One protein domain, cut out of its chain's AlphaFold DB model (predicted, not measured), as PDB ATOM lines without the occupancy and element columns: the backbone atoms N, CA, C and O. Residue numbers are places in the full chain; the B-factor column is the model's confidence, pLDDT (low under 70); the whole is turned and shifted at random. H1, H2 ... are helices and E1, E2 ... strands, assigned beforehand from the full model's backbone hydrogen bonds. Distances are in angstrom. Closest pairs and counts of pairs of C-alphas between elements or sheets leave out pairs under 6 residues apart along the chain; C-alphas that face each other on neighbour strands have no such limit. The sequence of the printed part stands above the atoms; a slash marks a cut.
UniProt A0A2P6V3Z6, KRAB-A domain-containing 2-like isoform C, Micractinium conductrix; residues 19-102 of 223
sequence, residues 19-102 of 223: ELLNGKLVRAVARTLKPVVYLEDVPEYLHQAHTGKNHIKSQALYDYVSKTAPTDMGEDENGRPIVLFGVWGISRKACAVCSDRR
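Overview. This is residues 19 to 102 of the 223 residues of the protein "KRAB-A domain-containing 2-like isoform C" of Micractinium conductrix (UniProt A0A2P6V3Z6). A small three-stranded sheet at one end of an elongated body is followed by two helices, H1 and H2, that make a crossed pair in the middle; the short H3 packs on H2, and the short H4 lies at the opposite end. Between H2 and H3 a long loop, residues 69 to 86, reaches back to the sheet's end and returns. The 84 printed residues run E1 E2 E3 H1 H2 H3 H4, a mixed class, with the antiparallel sheet in the order E1, E2, E3. The whole is compact, with a radius of gyration of the C-alphas of 13.6 A, and spans 42 by 23 by 22 A.

Arrangement. E1, residues 19 to 21, E2, 24 to 29, and E3, 32 to 35, form a meander, each strand the antiparallel neighbour of the one before. In the hairpin E1 and E2, N 21 and O 24 are 2.9 A apart; in the hairpin E2 and E3, N 27 and O 34 are 2.8 A apart, both within hydrogen-bond range. Pairing is staggered: E2 pairs with E1 over residues 24 to 26 and with E3 over 26 to 29. H1, residues 42 to 52, is not on the sheet. H2, residues 58 to 68, only grazes it with residues 66 to 68. H1 and H2 touch, about perpendicular at 77 degrees, closest at the C-alphas of His 50 and Leu 61, 6.6 A. H3, residues 87 to 90, touches H2, closest at the C-alphas of Ser 58 and Ile 90, 6.0 A. H4, residues 96 to 100, is apart from H1, H2 and H3. Every O i to N i+4 pair is within hydrogen-bond range in H1 and H4, 6 of 7 in H2; H3 is too short for one.

Along the chain. E1 begins at C-alpha 19, (113.389, 186.864, 135.733). E2 is 15.4 A long; H1 and H2 are each 15.2 A. H4 ends at C-alpha 100, (134.148, 160.107, 112.161).

Size, cuts and confidence. The C-alphas of Glu 77 and Arg 101, the two farthest apart, are 43.0 A apart. The printed part has no cut; the link H2 to H3 is long. Mean pLDDT of the printed part is 73.8, and 35 residues are under 70, among them 19 to 33 and 83 to 94.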
ATOM      1  N   GLU A  19     114.140 185.910 136.543       61.59
ATOM      2  CA  GLU A  19     113.389 186.864 135.733       61.59
ATOM      3  C   GLU A  19     113.182 186.295 134.331       61.59
ATOM      4  O   GLU A  19     114.051 185.615 133.780       61.59
ATOM      5  N   LEU A  20     112.019 186.568 133.742       55.34
ATOM      6  CA  LEU A  20     111.753 186.269 132.340       55.34
ATOM      7  C   LEU A  20     112.282 187.416 131.483       55.34
ATOM      8  O   LEU A  20     111.732 188.514 131.484       55.34
ATOM      9  N   LEU A  21     113.326 187.145 130.709       54.41
ATOM     10  CA  LEU A  21     113.906 188.094 129.763       54.41
ATOM     11  C   LEU A  21     113.772 187.503 128.362       54.41
ATOM     12  O   LEU A  21     114.308 186.434 128.067       54.41
ATOM     13  N   ASN A  22     113.007 188.178 127.500       61.56
ATOM     14  CA  ASN A  22     112.675 187.715 126.145       61.56
ATOM     15  C   ASN A  22     112.087 186.287 126.111       61.56
ATOM     16  O   ASN A  22     112.448 185.480 125.256       61.56
ATOM     17  N   GLY A  23     111.221 185.958 127.076       64.50
ATOM     18  CA  GLY A  23     110.574 184.643 127.173       64.50
ATOM     19  C   GLY A  23     111.485 183.507 127.655       64.50
ATOM     20  O   GLY A  23     111.073 182.351 127.623       64.50
ATOM     21  N   LYS A  24     112.710 183.809 128.103       66.06
ATOM     22  CA  LYS A  24     113.634 182.837 128.700       66.06
ATOM     23  C   LYS A  24     113.820 183.136 130.175       66.06
ATOM     24  O   LYS A  24     113.964 184.296 130.549       66.06
ATOM     25  N   LEU A  25     113.830 182.092 130.997       69.19
ATOM     26  CA  LEU A  25     114.119 182.220 132.419       69.19
ATOM     27  C   LEU A  25     115.612 182.518 132.596       69.19
ATOM     28  O   LEU A  25     116.469 181.847 132.013       69.19
ATOM     29  N   VAL A  26     115.933 183.552 133.365       68.19
ATOM     30  CA  VAL A  26     117.302 184.039 133.545       68.19
ATOM     31  C   VAL A  26     117.574 184.208 135.030       68.19
ATOM     32  O   VAL A  26     116.720 184.670 135.781       68.19
ATOM     33  N   ARG A  27     118.770 183.813 135.464       68.62
ATOM     34  CA  ARG A  27     119.204 183.883 136.860       68.62
ATOM     35  C   ARG A  27     120.317 184.909 137.001       68.62
ATOM     36  O   ARG A  27     121.309 184.856 136.270       68.62
ATOM     37  N   ALA A  28     120.185 185.817 137.962       63.47
ATOM     38  CA  ALA A  28     121.263 186.727 138.323       63.47
ATOM     39  C   ALA A  28     122.367 185.970 139.082       63.47
ATOM     40  O   ALA A  28     122.163 185.486 140.193       63.47
ATOM     41  N   VAL A  29     123.556 185.876 138.484       64.81
ATOM     42  CA  VAL A  29     124.760 185.299 139.093       64.81
ATOM     43  C   VAL A  29     125.874 186.338 139.023       64.81
ATOM     44  O   VAL A  29     126.284 186.739 137.934       64.81
ATOM     45  N   ALA A  30     126.362 186.795 140.181       61.09
ATOM     46  CA  ALA A  30     127.478 187.744 140.291       61.09
ATOM     47  C   ALA A  30     127.352 188.978 139.362       61.09
ATOM     48  O   ALA A  30     128.296 189.332 138.659       61.09
ATOM     49  N   ARG A  31     126.175 189.630 139.359       64.06
ATOM     50  CA  ARG A  31     125.815 190.796 138.512       64.06
ATOM     51  C   ARG A  31     125.663 190.515 137.009       64.06
ATOM     52  O   ARG A  31     125.483 191.450 136.238       64.06
ATOM     53  N   THR A  32     125.691 189.252 136.590       65.25
ATOM     54  CA  THR A  32     125.398 188.839 135.210       65.25
ATOM     55  C   THR A  32     124.124 188.011 135.157       65.25
ATOM     56  O   THR A  32     123.918 187.127 135.986       65.25
ATOM     57  N   LEU A  33     123.264 188.297 134.185       69.06
ATOM     58  CA  LEU A  33     122.058 187.517 133.933       69.06
ATOM     59  C   LEU A  33     122.433 186.338 133.037       69.06
ATOM     60  O   LEU A  33     122.859 186.530 131.898       69.06
ATOM     61  N   LYS A  34     122.317 185.120 133.567       72.75
ATOM     62  CA  LYS A  34     122.642 183.892 132.841       72.75
ATOM     63  C   LYS A  34     121.378 183.073 132.560       72.75
ATOM     64  O   LYS A  34     120.581 182.895 133.482       72.75
ATOM     65  N   PRO A  35     121.179 182.566 131.331       74.44
ATOM     66  CA  PRO A  35     120.034 181.730 130.993       74.44
ATOM     67  C   PRO A  35     119.981 180.491 131.883       74.44
ATOM     68  O   PRO A  35     120.973 179.777 132.035       74.44
ATOM     69  N   VAL A  36     118.808 180.246 132.455       74.25
ATOM     70  CA  VAL A  36     118.483 178.995 133.128       74.25
ATOM     71  C   VAL A  36     118.336 177.917 132.065       74.25
ATOM     72  O   VAL A  36     117.654 178.101 131.058       74.25
ATOM     73  N   VAL A  37     119.001 176.794 132.292       76.56
ATOM     74  CA  VAL A  37     118.835 175.577 131.501       76.56
ATOM     75  C   VAL A  37     118.150 174.572 132.425       76.56
ATOM     76  O   VAL A  37     118.464 174.521 133.609       76.56
ATOM     77  N   TYR A  38     117.182 173.806 131.943       78.81
ATOM     78  CA  TYR A  38     116.614 172.719 132.740       78.81
ATOM     79  C   TYR A  38     117.442 171.460 132.541       78.81
ATOM     80  O   TYR A  38     118.027 171.268 131.477       78.81
ATOM     81  N   LEU A  39     117.491 170.587 133.552       78.56
ATOM     82  CA  LEU A  39     118.277 169.349 133.490       78.56
ATOM     83  C   LEU A  39     117.954 168.494 132.246       78.56
ATOM     84  O   LEU A  39     118.851 167.863 131.688       78.56
ATOM     85  N   GLU A  40     116.697 168.515 131.803       79.19
ATOM     86  CA  GLU A  40     116.191 167.807 130.618       79.19
ATOM     87  C   GLU A  40     116.768 168.362 129.305       79.19
ATOM     88  O   GLU A  40     117.106 167.591 128.408       79.19
ATOM     89  N   ASP A  41     116.976 169.679 129.229       81.38
ATOM     90  CA  ASP A  41     117.450 170.391 128.034       81.38
ATOM     91  C   ASP A  41     118.983 170.462 127.945       81.38
ATOM     92  O   ASP A  41     119.550 170.845 126.916       81.38
ATOM     93  N   VAL A  42     119.692 170.085 129.015       80.88
ATOM     94  CA  VAL A  42     121.164 170.100 129.079       80.88
ATOM     95  C   VAL A  42     121.824 169.390 127.889       80.88
ATOM     96  O   VAL A  42     122.764 169.960 127.325       80.88
ATOM     97  N   PRO A  43     121.392 168.184 127.461       81.06
ATOM     98  CA  PRO A  43     122.013 167.503 126.328       81.06
ATOM     99  C   PRO A  43     121.895 168.294 125.022       81.06
ATOM    100  O   PRO A  43     122.864 168.374 124.261       81.06
ATOM    101  N   GLU A  44     120.736 168.907 124.771       84.19
ATOM    102  CA  GLU A  44     120.500 169.703 123.569       84.19
ATOM    103  C   GLU A  44     121.295 171.013 123.613       84.19
ATOM    104  O   GLU A  44     121.991 171.350 122.652       84.19
ATOM    105  N   TYR A  45     121.301 171.691 124.762       83.88
ATOM    106  CA  TYR A  45     122.090 172.900 124.986       83.88
ATOM    107  C   TYR A  45     123.591 172.662 124.745       83.88
ATOM    108  O   TYR A  45     124.254 173.418 124.026       83.88
ATOM    109  N   LEU A  46     124.139 171.565 125.282       84.00
ATOM    110  CA  LEU A  46     125.535 171.182 125.063       84.00
ATOM    111  C   LEU A  46     125.816 170.835 123.594       84.00
ATOM    112  O   LEU A  46     126.893 171.161 123.086       84.00
ATOM    113  N   HIS A  47     124.868 170.206 122.894       84.12
ATOM    114  CA  HIS A  47     124.999 169.898 121.472       84.12
ATOM    115  C   HIS A  47     125.039 171.165 120.605       84.12
ATOM    116  O   HIS A  47     125.914 171.293 119.740       84.12
ATOM    117  N   GLN A  48     124.147 172.125 120.863       87.31
ATOM    118  CA  GLN A  48     124.108 173.413 120.166       87.31
ATOM    119  C   GLN A  48     125.388 174.224 120.422       87.31
ATOM    120  O   GLN A  48     126.004 174.733 119.484       87.31
ATOM    121  N   ALA A  49     125.864 174.278 121.670       87.69
ATOM    122  CA  ALA A  49     127.117 174.950 122.012       87.69
ATOM    123  C   ALA A  49     128.342 174.288 121.351       87.69
ATOM    124  O   ALA A  49     129.244 174.972 120.863       87.69
ATOM    125  N   HIS A  50     128.372 172.954 121.295       87.94
ATOM    126  CA  HIS A  50     129.446 172.199 120.655       87.94
ATOM    127  C   HIS A  50     129.498 172.425 119.137       87.94
ATOM    128  O   HIS A  50     130.576 172.664 118.590       87.94
ATOM    129  N   THR A  51     128.354 172.348 118.454       87.31
ATOM    130  CA  THR A  51     128.259 172.526 116.995       87.31
ATOM    131  C   THR A  51     128.470 173.984 116.588       87.31
ATOM    132  O   THR A  51     129.287 174.250 115.709       87.31
ATOM    133  N   GLY A  52     127.854 174.935 117.297       87.94
ATOM    134  CA  GLY A  52     127.983 176.373 117.039       87.94
ATOM    135  C   GLY A  52     129.386 176.948 117.274       87.94
ATOM    136  O   GLY A  52     129.702 178.027 116.779       87.94
ATOM    137  N   LYS A  53     130.259 176.234 117.999       86.56
ATOM    138  CA  LYS A  53     131.672 176.606 118.202       86.56
ATOM    139  C   LYS A  53     132.652 175.769 117.378       86.56
ATOM    140  O   LYS A  53     133.816 175.677 117.745       86.56
ATOM    141  N   ASN A  54     132.227 175.186 116.257       87.12
ATOM    142  CA  ASN A  54     133.081 174.359 115.393       87.12
ATOM    143  C   ASN A  54     133.631 173.107 116.095       87.12
ATOM    144  O   ASN A  54     134.820 172.802 116.014       87.12
ATOM    145  N   HIS A  55     132.762 172.354 116.767       86.25
ATOM    146  CA  HIS A  55     133.099 171.051 117.341       86.25
ATOM    147  C   HIS A  55     134.205 171.085 118.414       86.25
ATOM    148  O   HIS A  55     135.100 170.234 118.446       86.25
ATOM    149  N   ILE A  56     134.132 172.047 119.339       87.12
ATOM    150  CA  ILE A  56     135.094 172.178 120.446       87.12
ATOM    151  C   ILE A  56     135.176 170.927 121.333       87.12
ATOM    152  O   ILE A  56     134.193 170.219 121.562       87.12
ATOM    153  N   LYS A  57     136.377 170.669 121.866       84.00
ATOM    154  CA  LYS A  57     136.644 169.571 122.811       84.00
ATOM    155  C   LYS A  57     135.918 169.802 124.142       84.00
ATOM    156  O   LYS A  57     135.641 170.938 124.506       84.00
ATOM    157  N   SER A  58     135.704 168.726 124.901       82.75
ATOM    158  CA  SER A  58     134.967 168.744 126.177       82.75
ATOM    159  C   SER A  58     135.473 169.783 127.182       82.75
ATOM    160  O   SER A  58     134.658 170.438 127.819       82.75
ATOM    161  N   GLN A  59     136.792 169.976 127.294       84.50
ATOM    162  CA  GLN A  59     137.358 170.976 128.207       84.50
ATOM    163  C   GLN A  59     137.007 172.408 127.777       84.50
ATOM    164  O   GLN A  59     136.476 173.176 128.563       84.50
ATOM    165  N   ALA A  60     137.212 172.739 126.501       85.50
ATOM    166  CA  ALA A  60     136.858 174.056 125.972       85.50
ATOM    167  C   ALA A  60     135.337 174.303 125.993       85.50
ATOM    168  O   ALA A  60     134.895 175.437 126.157       85.50
ATOM    169  N   LEU A  61     134.531 173.245 125.849       86.19
ATOM    170  CA  LEU A  61     133.078 173.313 125.993       86.19
ATOM    171  C   LEU A  61     132.671 173.643 127.432       86.19
ATOM    172  O   LEU A  61     131.803 174.485 127.627       86.19
ATOM    173  N   TYR A  62     133.335 173.052 128.429       84.44
ATOM    174  CA  TYR A  62     133.146 173.410 129.837       84.44
ATOM    175  C   TYR A  62     133.485 174.882 130.108       84.44
ATOM    176  O   TYR A  62     132.682 175.613 130.692       84.44
ATOM    177  N   ASP A  63     134.641 175.341 129.627       85.69
ATOM    178  CA  ASP A  63     135.096 176.722 129.826       85.69
ATOM    179  C   ASP A  63     134.166 177.743 129.145       85.69
ATOM    180  O   ASP A  63     134.021 178.875 129.606       85.69
ATOM    181  N   TYR A  64     133.519 177.351 128.043       86.38
ATOM    182  CA  TYR A  64     132.505 178.159 127.372       86.38
ATOM    183  C   TYR A  64     131.188 178.177 128.157       86.38
ATOM    184  O   TYR A  64     130.675 179.247 128.487       86.38
ATOM    185  N   VAL A  65     130.662 176.999 128.500       83.69
ATOM    186  CA  VAL A  65     129.357 176.856 129.157       83.69
ATOM    187  C   VAL A  65     129.346 177.520 130.530       83.69
ATOM    188  O   VAL A  65     128.408 178.257 130.821       83.69
ATOM    189  N   SER A  66     130.412 177.372 131.319       79.44
ATOM    190  CA  SER A  66     130.544 177.996 132.648       79.44
ATOM    191  C   SER A  66     130.489 179.531 132.627       79.44
ATOM    192  O   SER A  66     130.031 180.167 133.583       79.44
ATOM    193  N   LYS A  67     130.899 180.151 131.513       82.12
ATOM    194  CA  LYS A  67     130.765 181.599 131.299       82.12
ATOM    195  C   LYS A  67     129.341 181.984 130.908       82.12
ATOM    196  O   LYS A  67     128.847 183.008 131.365       82.12
ATOM    197  N   THR A  68     128.688 181.162 130.091       78.69
ATOM    198  CA  THR A  68     127.378 181.475 129.496       78.69
ATOM    199  C   THR A  68     126.167 181.055 130.323       78.69
ATOM    200  O   THR A  68     125.125 181.670 130.171       78.69
ATOM    201  N   ALA A  69     126.274 180.046 131.186       74.81
ATOM    202  CA  ALA A  69     125.165 179.491 131.961       74.81
ATOM    203  C   ALA A  69     125.549 179.350 133.448       74.81
ATOM    204  O   ALA A  69     126.744 179.341 133.776       74.81
ATOM    205  N   PRO A  70     124.574 179.297 134.371       69.62
ATOM    206  CA  PRO A  70     124.829 178.943 135.762       69.62
ATOM    207  C   PRO A  70     125.379 177.514 135.837       69.62
ATOM    208  O   PRO A  70     124.889 176.629 135.143       69.62
ATOM    209  N   THR A  71     126.402 177.288 136.660       68.06
ATOM    210  CA  THR A  71     127.004 175.958 136.878       68.06
ATOM    211  C   THR A  71     126.476 175.251 138.124       68.06
ATOM    212  O   THR A  71     126.738 174.060 138.300       68.06
ATOM    213  N   ASP A  72     125.757 175.988 138.971       66.88
ATOM    214  CA  ASP A  72     125.281 175.549 140.278       66.88
ATOM    215  C   ASP A  72     123.905 174.892 140.173       66.88
ATOM    216  O   ASP A  72     123.006 175.448 139.539       66.88
ATOM    217  N   MET A  73     123.713 173.771 140.878       68.19
ATOM    218  CA  MET A  73     122.384 173.161 140.992       68.19
ATOM    219  C   MET A  73     121.460 174.038 141.805       68.19
ATOM    220  O   MET A  73     121.809 174.537 142.876       68.19
ATOM    221  N   GLY A  74     120.237 174.131 141.319       69.94
ATOM    222  CA  GLY A  74     119.107 174.619 142.076       69.94
ATOM    223  C   GLY A  74     117.834 173.966 141.578       69.94
ATOM    224  O   GLY A  74     117.852 173.160 140.643       69.94
ATOM    225  N   GLU A  75     116.745 174.365 142.205       70.00
ATOM    226  CA  GLU A  75     115.386 174.062 141.786       70.00
ATOM    227  C   GLU A  75     114.711 175.381 141.389       70.00
ATOM    228  O   GLU A  75     115.088 176.444 141.893       70.00
ATOM    229  N   ASP A  76     113.780 175.331 140.437       69.50
ATOM    230  CA  ASP A  76     112.924 176.470 140.101       69.50
ATOM    231  C   ASP A  76     111.839 176.657 141.177       69.50
ATOM    232  O   ASP A  76     111.726 175.865 142.114       69.50
ATOM    233  N   GLU A  77     111.011 177.694 141.039       69.25
ATOM    234  CA  GLU A  77     109.881 177.952 141.948       69.25
ATOM    235  C   GLU A  77     108.853 176.798 141.995       69.25
ATOM    236  O   GLU A  77     108.113 176.662 142.966       69.25
ATOM    237  N   ASN A  78     108.847 175.927 140.983       73.81
ATOM    238  CA  ASN A  78     108.025 174.724 140.852       73.81
ATOM    239  C   ASN A  78     108.780 173.430 141.234       73.81
ATOM    240  O   ASN A  78     108.291 172.333 140.951       73.81
ATOM    241  N   GLY A  79     109.976 173.523 141.829       73.75
ATOM    242  CA  GLY A  79     110.790 172.369 142.224       73.75
ATOM    243  C   GLY A  79     111.534 171.670 141.075       73.75
ATOM    244  O   GLY A  79     112.051 170.568 141.263       73.75
ATOM    245  N   ARG A  80     111.591 172.250 139.866       76.12
ATOM    246  CA  ARG A  80     112.276 171.630 138.713       76.12
ATOM    247  C   ARG A  80     113.790 171.854 138.768       76.12
ATOM    248  O   ARG A  80     114.215 172.988 138.955       76.12
ATOM    249  N   PRO A  81     114.635 170.838 138.522       69.06
ATOM    250  CA  PRO A  81     116.089 170.987 138.614       69.06
ATOM    251  C   PRO A  81     116.701 171.825 137.466       69.06
ATOM    252  O   PRO A  81     116.495 171.530 136.287       69.06
ATOM    253  N   ILE A  82     117.532 172.820 137.818       71.44
ATOM    254  CA  ILE A  82     118.146 173.852 136.939       71.44
ATOM    255  C   ILE A  82     119.688 173.662 136.738       71.44
ATOM    256  O   ILE A  82     120.452 174.596 136.543       71.44
ATOM    257  N   VAL A  83     120.187 172.424 136.700       68.88
ATOM    258  CA  VAL A  83     121.547 172.014 136.221       68.88
ATOM    259  C   VAL A  83     122.746 172.010 137.195       68.88
ATOM    260  O   VAL A  83     123.050 172.984 137.864       68.88
ATOM    261  N   LEU A  84     123.546 170.929 137.127       58.03
ATOM    262  CA  LEU A  84     124.977 170.852 137.490       58.03
ATOM    263  C   LEU A  84     125.797 170.698 136.200       58.03
ATOM    264  O   LEU A  84     125.701 169.667 135.528       58.03
ATOM    265  N   PHE A  85     126.656 171.659 135.865       63.97
ATOM    266  CA  PHE A  85     127.663 171.455 134.819       63.97
ATOM    267  C   PHE A  85     128.984 171.066 135.478       63.97
ATOM    268  O   PHE A  85     129.771 171.920 135.865       63.97
ATOM    269  N   GLY A  86     129.237 169.764 135.614       59.72
ATOM    270  CA  GLY A  86     130.551 169.241 135.991       59.72
ATOM    271  C   GLY A  86     131.379 168.854 134.763       59.72
ATOM    272  O   GLY A  86     130.832 168.397 133.758       59.72
ATOM    273  N   VAL A  87     132.711 168.930 134.864       55.25
ATOM    274  CA  VAL A  87     133.655 168.416 133.839       55.25
ATOM    275  C   VAL A  87     133.348 166.952 133.472       55.25
ATOM    276  O   VAL A  87     133.523 166.527 132.328       55.25
ATOM    277  N   TRP A  88     132.817 166.186 134.430       51.97
ATOM    278  CA  TRP A  88     132.390 164.800 134.251       51.97
ATOM    279  C   TRP A  88     131.074 164.642 133.470       51.97
ATOM    280  O   TRP A  88     130.926 163.639 132.780       51.97
ATOM    281  N   GLY A  89     130.160 165.618 133.514       57.91
ATOM    282  CA  GLY A  89     128.872 165.581 132.803       57.91
ATOM    283  C   GLY A  89     128.963 165.989 131.327       57.91
ATOM    284  O   GLY A  89     128.251 165.455 130.487       57.91
ATOM    285  N   ILE A  90     129.909 166.870 130.983       65.38
ATOM    286  CA  ILE A  90     130.199 167.270 129.585       65.38
ATOM    287  C   ILE A  90     130.981 166.172 128.844       65.38
ATOM    288  O   ILE A  90     131.042 166.098 127.612       65.38
ATOM    289  N   SER A  91     131.581 165.269 129.611       57.38
ATOM    290  CA  SER A  91     132.227 164.078 129.105       57.38
ATOM    291  C   SER A  91     131.171 163.015 128.820       57.38
ATOM    292  O   SER A  91     130.932 162.156 129.662       57.38
ATOM    293  N   ARG A  92     130.600 163.034 127.604       54.59
ATOM    294  CA  ARG A  92     130.433 161.864 126.704       54.59
ATOM    295  C   ARG A  92     129.180 161.963 125.817       54.59
ATOM    296  O   ARG A  92     128.067 161.898 126.315       54.59
ATOM    297  N   LYS A  93     129.438 161.847 124.501       58.09
ATOM    298  CA  LYS A  93     128.527 161.444 123.395       58.09
ATOM    299  C   LYS A  93     127.597 162.565 122.887       58.09
ATOM    300  O   LYS A  93     127.248 163.450 123.639       58.09
ATOM    301  N   ALA A  94     127.185 162.649 121.620       63.56
ATOM    302  CA  ALA A  94     127.360 161.808 120.432       63.56
ATOM    303  C   ALA A  94     127.455 162.711 119.182       63.56
ATOM    304  O   ALA A  94     126.555 162.736 118.349       63.56
ATOM    305  N   CYS A  95     128.514 163.508 119.037       76.88
ATOM    306  CA  CYS A  95     128.686 164.210 117.768       76.88
ATOM    307  C   CYS A  95     129.184 163.212 116.710       76.88
ATOM    308  O   CYS A  95     130.346 162.802 116.760       76.88
ATOM    309  N   ALA A  96     128.310 162.829 115.773       78.44
ATOM    310  CA  ALA A  96     128.640 161.916 114.675       78.44
ATOM    311  C   ALA A  96     129.866 162.411 113.886       78.44
ATOM    312  O   ALA A  96     130.827 161.671 113.700       78.44
ATOM    313  N   VAL A  97     129.905 163.712 113.578       82.44
ATOM    314  CA  VAL A  97     131.019 164.359 112.864       82.44
ATOM    315  C   VAL A  97     132.344 164.219 113.620       82.44
ATOM    316  O   VAL A  97     133.380 163.909 113.031       82.44
ATOM    317  N   CYS A  98     132.329 164.425 114.938       84.31
ATOM    318  CA  CYS A  98     133.526 164.276 115.766       84.31
ATOM    319  C   CYS A  98     133.961 162.823 115.894       84.31
ATOM    320  O   CYS A  98     135.152 162.576 116.046       84.31
ATOM    321  N   SER A  99     133.020 161.878 115.873       79.81
ATOM    322  CA  SER A  99     133.329 160.450 115.896       79.81
ATOM    323  C   SER A  99     134.066 160.036 114.626       79.81
ATOM    324  O   SER A  99     135.119 159.411 114.721       79.81
ATOM    325  N   ASP A 100     133.578 160.469 113.463       78.94
ATOM    326  CA  ASP A 100     134.148 160.107 112.161       78.94
ATOM    327  C   ASP A 100     135.536 160.718 111.933       78.94
ATOM    328  O   ASP A 100     136.416 160.097 111.344       78.94
ATOM    329  N   ARG A 101     135.765 161.939 112.432       78.25
ATOM    330  CA  ARG A 101     137.058 162.636 112.307       78.25
ATOM    331  C   ARG A 101     138.073 162.247 113.380       78.25
ATOM    332  O   ARG A 101     139.219 162.695 113.328       78.25
ATOM    333  N   ARG A 102     137.673 161.482 114.399       74.88
ATOM    334  CA  ARG A 102     138.556 161.169 115.523       74.88
ATOM    335  C   ARG A 102     139.554 160.084 115.114       74.88
ATOM    336  O   ARG A 102     139.132 158.969 114.818       74.88
TER     337      ARG A 102